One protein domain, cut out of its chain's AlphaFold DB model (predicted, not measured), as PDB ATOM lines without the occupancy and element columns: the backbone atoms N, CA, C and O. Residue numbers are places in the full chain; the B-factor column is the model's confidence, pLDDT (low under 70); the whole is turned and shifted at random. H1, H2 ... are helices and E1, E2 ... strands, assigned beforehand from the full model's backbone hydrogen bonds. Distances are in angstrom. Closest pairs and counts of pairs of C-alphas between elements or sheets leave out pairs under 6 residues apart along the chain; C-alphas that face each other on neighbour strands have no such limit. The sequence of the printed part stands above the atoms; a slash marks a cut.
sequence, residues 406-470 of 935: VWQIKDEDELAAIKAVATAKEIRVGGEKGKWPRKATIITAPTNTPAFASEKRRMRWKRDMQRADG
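What this domain is: This is residues 406 to 470 of the 935 residues of the protein "Helicase-like protein" of Paralcaligenes ureilyticus (UniProt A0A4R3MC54). A small three-stranded sheet has the short helix H1 over one face, running along the strands, while the longer helix H2 comes in by the end of the sheet where E1 begins and E3 ends, and only grazes it. Between E3 and H2 the chain swings away through the long link of residues 443 to 454, and H2 then folds back until its last residue, Ala 468, is close to the end of E3. The printed part has 65 residues, with two named helices and three named strands in the order E1, H1, E2, E3, H2. The sheet runs E1, E3, E2, all antiparallel, and the class is mixed, helices and strands. The whole is compact, with a radius of gyration of the C-alphas of 10.9 A, and rounded, with spans of 32 by 25 by 18 A.

Where its parts are: The printed part opens with strand E1, residues 406 to 409, 9.6 A from first to last C-alpha; C-alpha 406 is at (10.151, -32.791, 53.196). Helix H1 follows at residues 412 to 419 and is 10.4 A long. Strand E2 is residues 427 to 430, 9.8 A long. Strand E3 is residues 438 to 442, the longest strand by residues, and measures 12.9 A; its C-alpha 438 is at (9.573, -31.448, 43.181). Helix H2, residues 455 to 468, is the longest helix at 14 residues and 19.8 A, and its last C-alpha, 468, is at (6.573, -37.927, 60.724).

How they stand to each other: E3 is the inner strand of the sheet, and E1 and E2 are its edge strands. E1 and E3 are antiparallel, at 143 degrees between their directions; N 407 and O 440 are 2.8 A apart and N 440 and O 407 are 2.9 A apart, both within hydrogen-bond range. E2 and E3 form a hairpin, antiparallel at 152 degrees, with N 430 and O 439 at 2.8 A and N 441 and O 428 at 2.9 A, within hydrogen-bond range. E1, H1 and E2 make a split strand-helix-strand unit, two strands that run the same way with a helix between them in the chain and E3 between them in the sheet; its crossover is right-handed. H1 is on the sheet at a height over the sheet of 9.3 A. It lies over E3, with 5 of its 8 C-alphas falling there, but only just over E3 alone, as 2 fall on E1. On the local plane H1 and E3 stand at 13 degrees, and H1 runs along the strands. The closest C-alphas of E1 and H1 are those of Ile 409 and Leu 415, 6.5 A apart. H2 only grazes the sheet, with its residues 460 to 468. The closest C-alphas of H2 and E3 are those of Ile 442 and Ala 468, 7.0 A apart. E1 and H2 are near each other, with 5 pairs of C-alphas within 10 A. H1 and H2 are apart. In H1 each O i to N i+4 pair is within hydrogen-bond range; in H2 9 of 10 are.

The domain as a whole: The two C-alphas farthest apart are those of Gly 434, between E2 and E3, and Gly 470, the last printed residue, at 32.6 A. The first and last printed C-alphas, of Val 406 and Gly 470, are 14.9 A apart. The printed part has no cut. The link from E1 to H1 is tight, those from H1 to E2 and from E2 to E3 are short, and that from E3 to H2 is long, with 12 residues. The mean pLDDT of the printed part is 85.4, and no printed residue is under 70.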
ATOM      1  N   VAL A 406      10.191 -33.242  54.594       86.19
ATOM      2  CA  VAL A 406      10.151 -32.791  53.196       86.19
ATOM      3  C   VAL A 406      10.929 -33.784  52.344       86.19
ATOM      4  O   VAL A 406      12.139 -33.957  52.502       86.19
ATOM      5  N   TRP A 407      10.218 -34.435  51.432       89.00
ATOM      6  CA  TRP A 407      10.776 -35.352  50.452       89.00
ATOM      7  C   TRP A 407      11.080 -34.622  49.141       89.00
ATOM      8  O   TRP A 407      10.283 -33.806  48.676       89.00
ATOM      9  N   GLN A 408      12.222 -34.932  48.528       90.81
ATOM     10  CA  GLN A 408      12.556 -34.481  47.176       90.81
ATOM     11  C   GLN A 408      12.232 -35.593  46.179       90.81
ATOM     12  O   GLN A 408      12.902 -36.630  46.146       90.81
ATOM     13  N   ILE A 409      11.201 -35.339  45.376       90.69
ATOM     14  CA  ILE A 409      10.806 -36.164  44.239       90.69
ATOM     15  C   ILE A 409      11.690 -35.773  43.050       90.69
ATOM     16  O   ILE A 409      11.801 -34.587  42.738       90.69
ATOM     17  N   LYS A 410      12.335 -36.740  42.402       89.88
ATOM     18  CA  LYS A 410      13.244 -36.507  41.267       89.88
ATOM     19  C   LYS A 410      12.526 -36.501  39.923       89.88
ATOM     20  O   LYS A 410      12.949 -35.772  39.037       89.88
ATOM     21  N   ASP A 411      11.495 -37.326  39.788       89.88
ATOM     22  CA  ASP A 411      10.978 -37.795  38.504       89.88
ATOM     23  C   ASP A 411       9.474 -38.134  38.590       89.88
ATOM     24  O   ASP A 411       8.877 -38.174  39.674       89.88
ATOM     25  N   GLU A 412       8.835 -38.318  37.430       88.56
ATOM     26  CA  GLU A 412       7.389 -38.566  37.330       88.56
ATOM     27  C   GLU A 412       7.010 -39.978  37.817       88.56
ATOM     28  O   GLU A 412       5.958 -40.140  38.441       88.56
ATOM     29  N   ASP A 413       7.893 -40.966  37.646       88.06
ATOM     30  CA  ASP A 413       7.699 -42.343  38.121       88.06
ATOM     31  C   ASP A 413       7.646 -42.412  39.652       88.06
ATOM     32  O   ASP A 413       6.758 -43.038  40.233       88.06
ATOM     33  N   GLU A 414       8.542 -41.706  40.345       88.69
ATOM     34  CA  GLU A 414       8.496 -41.571  41.797       88.69
ATOM     35  C   GLU A 414       7.250 -40.803  42.262       88.69
ATOM     36  O   GLU A 414       6.656 -41.154  43.285       88.69
ATOM     37  N   LEU A 415       6.810 -39.781  41.516       89.12
ATOM     38  CA  LEU A 415       5.556 -39.086  41.813       89.12
ATOM     39  C   LEU A 415       4.347 -40.027  41.678       89.12
ATOM     40  O   LEU A 415       3.435 -39.954  42.505       89.12
ATOM     41  N   ALA A 416       4.334 -40.904  40.673       88.12
ATOM     42  CA  ALA A 416       3.309 -41.929  40.505       88.12
ATOM     43  C   ALA A 416       3.362 -42.963  41.642       88.12
ATOM     44  O   ALA A 416       2.344 -43.208  42.290       88.12
ATOM     45  N   ALA A 417       4.549 -43.486  41.966       87.88
ATOM     46  CA  ALA A 417       4.752 -44.450  43.047       87.88
ATOM     47  C   ALA A 417       4.341 -43.899  44.425       87.88
ATOM     48  O   ALA A 417       3.770 -44.635  45.227       87.88
ATOM     49  N   ILE A 418       4.588 -42.612  44.705       87.75
ATOM     50  CA  ILE A 418       4.130 -41.951  45.937       87.75
ATOM     51  C   ILE A 418       2.602 -41.788  45.933       87.75
ATOM     52  O   ILE A 418       1.954 -42.133  46.920       87.75
ATOM     53  N   LYS A 419       2.004 -41.312  44.831       87.75
ATOM     54  CA  LYS A 419       0.539 -41.157  44.707       87.75
ATOM     55  C   LYS A 419      -0.226 -42.479  44.816       87.75
ATOM     56  O   LYS A 419      -1.360 -42.471  45.280       87.75
ATOM     57  N   ALA A 420       0.376 -43.593  44.402       87.69
ATOM     58  CA  ALA A 420      -0.232 -44.920  44.485       87.69
ATOM     59  C   ALA A 420      -0.399 -45.432  45.931       87.69
ATOM     60  O   ALA A 420      -1.180 -46.351  46.157       87.69
ATOM     61  N   VAL A 421       0.320 -44.856  46.905       85.50
ATOM     62  CA  VAL A 421       0.323 -45.319  48.307       85.50
ATOM     63  C   VAL A 421      -0.000 -44.239  49.344       85.50
ATOM     64  O   VAL A 421      -0.102 -44.563  50.526       85.50
ATOM     65  N   ALA A 422      -0.141 -42.972  48.938       84.56
ATOM     66  CA  ALA A 422      -0.360 -41.842  49.840       84.56
ATOM     67  C   ALA A 422      -1.399 -40.857  49.288       84.56
ATOM     68  O   ALA A 422      -1.304 -40.384  48.153       84.56
ATOM     69  N   THR A 423      -2.375 -40.496  50.119       84.44
ATOM     70  CA  THR A 423      -3.425 -39.532  49.779       84.44
ATOM     71  C   THR A 423      -2.941 -38.083  49.886       84.44
ATOM     72  O   THR A 423      -1.982 -37.761  50.589       84.44
ATOM     73  N   ALA A 424      -3.697 -37.157  49.287       76.56
ATOM     74  CA  ALA A 424      -3.477 -35.714  49.433       76.56
ATOM     75  C   ALA A 424      -3.659 -35.176  50.876       76.56
ATOM     76  O   ALA A 424      -3.337 -34.015  51.137       76.56
ATOM     77  N   LYS A 425      -4.178 -35.994  51.810       79.62
ATOM     78  CA  LYS A 425      -4.229 -35.684  53.251       79.62
ATOM     79  C   LYS A 425      -2.931 -36.063  53.973       79.62
ATOM     80  O   LYS A 425      -2.578 -35.409  54.947       79.62
ATOM     81  N   GLU A 426      -2.222 -37.083  53.493       81.19
ATOM     82  CA  GLU A 426      -0.947 -37.546  54.056       81.19
ATOM     83  C   GLU A 426       0.245 -36.811  53.435       81.19
ATOM     84  O   GLU A 426       1.181 -36.457  54.148       81.19
ATOM     85  N   ILE A 427       0.214 -36.539  52.123       84.31
ATOM     86  CA  ILE A 427       1.316 -35.889  51.398       84.31
ATOM     87  C   ILE A 427       0.795 -34.792  50.465       84.31
ATOM     88  O   ILE A 427      -0.015 -35.031  49.572       84.31
ATOM     89  N   ARG A 428       1.339 -33.576  50.615       87.75
ATOM     90  CA  ARG A 428       1.099 -32.445  49.705       87.75
ATOM     91  C   ARG A 428       2.308 -32.237  48.794       87.75
ATOM     92  O   ARG A 428       3.382 -31.875  49.269       87.75
ATOM     93  N   VAL A 429       2.128 -32.423  47.487       87.44
ATOM     94  CA  VAL A 429       3.167 -32.172  46.472       87.44
ATOM     95  C   VAL A 429       3.092 -30.725  45.983       87.44
ATOM     96  O   VAL A 429       2.031 -30.266  45.569       87.44
ATOM     97  N   GLY A 430       4.222 -30.017  46.016       84.88
ATOM     98  CA  GLY A 430       4.394 -28.655  45.513       84.88
ATOM     99  C   GLY A 430       5.443 -28.546  44.399       84.88
ATOM    100  O   GLY A 430       6.095 -29.524  44.021       84.88
ATOM    101  N   GLY A 431       5.611 -27.328  43.882       81.44
ATOM    102  CA  GLY A 431       6.406 -27.041  42.682       81.44
ATOM    103  C   GLY A 431       5.605 -27.244  41.392       81.44
ATOM    104  O   GLY A 431       4.618 -27.985  41.377       81.44
ATOM    105  N   GLU A 432       6.024 -26.572  40.323       81.94
ATOM    106  CA  GLU A 432       5.361 -26.582  39.012       81.94
ATOM    107  C   GLU A 432       5.260 -27.992  38.398       81.94
ATOM    108  O   GLU A 432       6.042 -28.893  38.711       81.94
ATOM    109  N   LYS A 433       4.275 -28.205  37.516       80.12
ATOM    110  CA  LYS A 433       4.137 -29.460  36.762       80.12
ATOM    111  C   LYS A 433       5.205 -29.499  35.660       80.12
ATOM    112  O   LYS A 433       5.369 -28.520  34.946       80.12
ATOM    113  N   GLY A 434       5.922 -30.617  35.526       77.25
ATOM    114  CA  GLY A 434       6.971 -30.805  34.512       77.25
ATOM    115  C   GLY A 434       8.366 -30.271  34.876       77.25
ATOM    116  O   GLY A 434       9.327 -30.639  34.209       77.25
ATOM    117  N   LYS A 435       8.519 -29.472  35.943       83.75
ATOM    118  CA  LYS A 435       9.837 -29.072  36.473       83.75
ATOM    119  C   LYS A 435      10.238 -29.951  37.659       83.75
ATOM    120  O   LYS A 435       9.418 -30.228  38.534       83.75
ATOM    121  N   TRP A 436      11.511 -30.334  37.709       87.12
ATOM    122  CA  TRP A 436      12.077 -31.258  38.697       87.12
ATOM    123  C   TRP A 436      13.375 -30.695  39.305       87.12
ATOM    124  O   TRP A 436      14.065 -29.934  38.630       87.12
ATOM    125  N   PRO A 437      13.742 -31.053  40.554       86.56
ATOM    126  CA  PRO A 437      13.011 -31.911  41.489       86.56
ATOM    127  C   PRO A 437      11.824 -31.195  42.156       86.56
ATOM    128  O   PRO A 437      11.868 -29.996  42.436       86.56
ATOM    129  N   ARG A 438      10.769 -31.948  42.479       90.12
ATOM    130  CA  ARG A 438       9.573 -31.448  43.181       90.12
ATOM    131  C   ARG A 438       9.652 -31.739  44.679       90.12
ATOM    132  O   ARG A 438      10.360 -32.645  45.113       90.12
ATOM    133  N   LYS A 439       8.924 -30.969  45.491       90.25
ATOM    134  CA  LYS A 439       8.912 -31.119  46.958       90.25
ATOM    135  C   LYS A 439       7.587 -31.722  47.415       90.25
ATOM    136  O   LYS A 439       6.533 -31.156  47.140       90.25
ATOM    137  N   ALA A 440       7.640 -32.836  48.134       87.88
ATOM    138  CA  ALA A 440       6.507 -33.414  48.848       87.88
ATOM    139  C   ALA A 440       6.630 -33.104  50.343       87.88
ATOM    140  O   ALA A 440       7.586 -33.531  50.988       87.88
ATOM    141  N   THR A 441       5.661 -32.385  50.904       87.81
ATOM    142  CA  THR A 441       5.536 -32.206  52.353       87.81
ATOM    143  C   THR A 441       4.714 -33.356  52.916       87.81
ATOM    144  O   THR A 441       3.534 -33.495  52.588       87.81
ATOM    145  N   ILE A 442       5.339 -34.163  53.769       84.06
ATOM    146  CA  ILE A 442       4.702 -35.258  54.497       84.06
ATOM    147  C   ILE A 442       4.000 -34.652  55.717       84.06
ATOM    148  O   ILE A 442       4.636 -34.068  56.597       84.06
ATOM    149  N   ILE A 443       2.673 -34.746  55.725       79.12
ATOM    150  CA  ILE A 443       1.769 -34.254  56.769       79.12
ATOM    151  C   ILE A 443       1.602 -35.335  57.841       79.12
ATOM    152  O   ILE A 443       1.766 -35.049  59.026       79.12
ATOM    153  N   THR A 444       1.351 -36.564  57.387       79.25
ATOM    154  CA  THR A 444       1.214 -37.798  58.173       79.25
ATOM    155  C   THR A 444       1.954 -38.902  57.417       79.25
ATOM    156  O   THR A 444       2.004 -38.861  56.188       79.25
ATOM    157  N   ALA A 445       2.538 -39.878  58.112       80.75
ATOM    158  CA  ALA A 445       3.186 -41.008  57.449       80.75
ATOM    159  C   ALA A 445       2.134 -41.964  56.835       80.75
ATOM    160  O   ALA A 445       1.352 -42.526  57.603       80.75
ATOM    161  N   PRO A 446       2.097 -42.173  55.503       82.62
ATOM    162  CA  PRO A 446       1.279 -43.221  54.896       82.62
ATOM    163  C   PRO A 446       1.705 -44.623  55.344       82.62
ATOM    164  O   PRO A 446       2.892 -44.903  55.528       82.62
ATOM    165  N   THR A 447       0.727 -45.523  55.459       78.75
ATOM    166  CA  THR A 447       0.911 -46.915  55.912       78.75
ATOM    167  C   THR A 447       1.834 -47.728  54.998       78.75
ATOM    168  O   THR A 447       2.586 -48.580  55.467       78.75
ATOM    169  N   ASN A 448       1.787 -47.464  53.689       82.81
ATOM    170  CA  ASN A 448       2.497 -48.228  52.666       82.81
ATOM    171  C   ASN A 448       3.748 -47.485  52.167       82.81
ATOM    172  O   ASN A 448       3.754 -46.266  51.994       82.81
ATOM    173  N   THR A 449       4.824 -48.230  51.900       84.38
ATOM    174  CA  THR A 449       6.065 -47.673  51.334       84.38
ATOM    175  C   THR A 449       5.988 -47.654  49.800       84.38
ATOM    176  O   THR A 449       5.710 -48.702  49.218       84.38
ATOM    177  N   PRO A 450       6.261 -46.518  49.126       86.56
ATOM    178  CA  PRO A 450       6.323 -46.450  47.668       86.56
ATOM    179  C   PRO A 450       7.367 -47.409  47.087       86.56
ATOM    180  O   PRO A 450       8.434 -47.616  47.671       86.56
ATOM    181  N   ALA A 451       7.098 -47.933  45.891       86.12
ATOM    182  CA  ALA A 451       7.962 -48.877  45.182       86.12
ATOM    183  C   ALA A 451       9.218 -48.214  44.563       86.12
ATOM    184  O   ALA A 451       9.484 -48.339  43.372       86.12
ATOM    185  N   PHE A 452      10.015 -47.494  45.361       86.31
ATOM    186  CA  PHE A 452      11.251 -46.862  44.889       86.31
ATOM    187  C   PHE A 452      12.221 -47.900  44.304       86.31
ATOM    188  O   PHE A 452      12.472 -48.936  44.925       86.31
ATOM    189  N   ALA A 453      12.853 -47.571  43.174       77.81
ATOM    190  CA  ALA A 453      13.862 -48.417  42.530       77.81
ATOM    191  C   ALA A 453      15.183 -48.546  43.322       77.81
ATOM    192  O   ALA A 453      15.937 -49.490  43.116       77.81
ATOM    193  N   SER A 454      15.484 -47.612  44.235       87.19
ATOM    194  CA  SER A 454      16.743 -47.597  44.995       87.19
ATOM    195  C   SER A 454      16.531 -47.891  46.479       87.19
ATOM    196  O   SER A 454      15.805 -47.172  47.169       87.19
ATOM    197  N   GLU A 455      17.250 -48.884  47.006       87.31
ATOM    198  CA  GLU A 455      17.188 -49.263  48.424       87.31
ATOM    199  C   GLU A 455      17.651 -48.126  49.356       87.31
ATOM    200  O   GLU A 455      17.030 -47.853  50.384       87.31
ATOM    201  N   LYS A 456      18.652 -47.331  48.938       88.06
ATOM    202  CA  LYS A 456      19.060 -46.107  49.658       88.06
ATOM    203  C   LYS A 456      17.903 -45.101  49.793       88.06
ATOM    204  O   LYS A 456      17.849 -44.370  50.783       88.06
ATOM    205  N   ARG A 457      16.958 -45.075  48.839       89.12
ATOM    206  CA  ARG A 457      15.721 -44.282  48.936       89.12
ATOM    207  C   ARG A 457      14.694 -44.921  49.861       89.12
ATOM    208  O   ARG A 457      14.208 -44.210  50.733       89.12
ATOM    209  N   ARG A 458      14.422 -46.225  49.760       88.00
ATOM    210  CA  ARG A 458      13.504 -46.929  50.682       88.00
ATOM    211  C   ARG A 458      13.929 -46.754  52.144       88.00
ATOM    212  O   ARG A 458      13.126 -46.343  52.979       88.00
ATOM    213  N   MET A 459      15.221 -46.914  52.432       86.62
ATOM    214  CA  MET A 459      15.800 -46.701  53.764       86.62
ATOM    215  C   MET A 459      15.848 -45.225  54.204       86.62
ATOM    216  O   MET A 459      15.897 -44.942  55.402       86.62
ATOM    217  N   ARG A 460      15.817 -44.248  53.285       88.00
ATOM    218  CA  ARG A 460      15.583 -42.830  53.631       88.00
ATOM    219  C   ARG A 460      14.097 -42.582  53.925       88.00
ATOM    220  O   ARG A 460      13.796 -41.954  54.932       88.00
ATOM    221  N   TRP A 461      13.192 -43.126  53.108       88.12
ATOM    222  CA  TRP A 461      11.741 -43.006  53.280       88.12
ATOM    223  C   TRP A 461      11.296 -43.574  54.619       88.12
ATOM    224  O   TRP A 461      10.706 -42.847  55.404       88.12
ATOM    225  N   LYS A 462      11.667 -44.821  54.938       86.56
ATOM    226  CA  LYS A 462      11.328 -45.483  56.208       86.56
ATOM    227  C   LYS A 462      11.705 -44.631  57.431       86.56
ATOM    228  O   LYS A 462      10.884 -44.461  58.327       86.56
ATOM    229  N   ARG A 463      12.896 -44.019  57.422       85.50
ATOM    230  CA  ARG A 463      13.368 -43.106  58.482       85.50
ATOM    231  C   ARG A 463      12.591 -41.786  58.534       85.50
ATOM    232  O   ARG A 463      12.282 -41.306  59.620       85.50
ATOM    233  N   ASP A 464      12.254 -41.200  57.389       84.19
ATOM    234  CA  ASP A 464      11.460 -39.966  57.342       84.19
ATOM    235  C   ASP A 464       9.976 -40.210  57.699       84.19
ATOM    236  O   ASP A 464       9.364 -39.361  58.345       84.19
ATOM    237  N   MET A 465       9.428 -41.397  57.403       87.12
ATOM    238  CA  MET A 465       8.116 -41.847  57.889       87.12
ATOM    239  C   MET A 465       8.115 -42.003  59.410       87.12
ATOM    240  O   MET A 465       7.264 -41.423  60.072       87.12
ATOM    241  N   GLN A 466       9.094 -42.712  59.983       83.50
ATOM    242  CA  GLN A 466       9.220 -42.890  61.438       83.50
ATOM    243  C   GLN A 466       9.314 -41.548  62.193       83.50
ATOM    244  O   GLN A 466       8.788 -41.423  63.299       83.50
ATOM    245  N   ARG A 467       9.927 -40.517  61.592       82.94
ATOM    246  CA  ARG A 467       9.945 -39.140  62.129       82.94
ATOM    247  C   ARG A 467       8.574 -38.462  62.067       82.94
ATOM    248  O   ARG A 467       8.144 -37.886  63.064       82.94
ATOM    249  N   ALA A 468       7.892 -38.535  60.921       81.25
ATOM    250  CA  ALA A 468       6.573 -37.927  60.724       81.25
ATOM    251  C   ALA A 468       5.474 -38.603  61.572       81.25
ATOM    252  O   ALA A 468       4.592 -37.929  62.093       81.25
ATOM    253  N   ASP A 469       5.574 -39.920  61.757       83.19
ATOM    254  CA  ASP A 469       4.716 -40.755  62.610       83.19
ATOM    255  C   ASP A 469       4.986 -40.571  64.121       83.19
ATOM    256  O   ASP A 469       4.193 -40.988  64.970       83.19
ATOM    257  N   GLY A 470       6.106 -39.931  64.475       86.19
ATOM    258  CA  GLY A 470       6.491 -39.679  65.861       86.19
ATOM    259  C   GLY A 470       6.942 -40.933  66.608       86.19
ATOM    260  O   GLY A 470       6.510 -41.146  67.739       86.19
TER     261      GLY A 470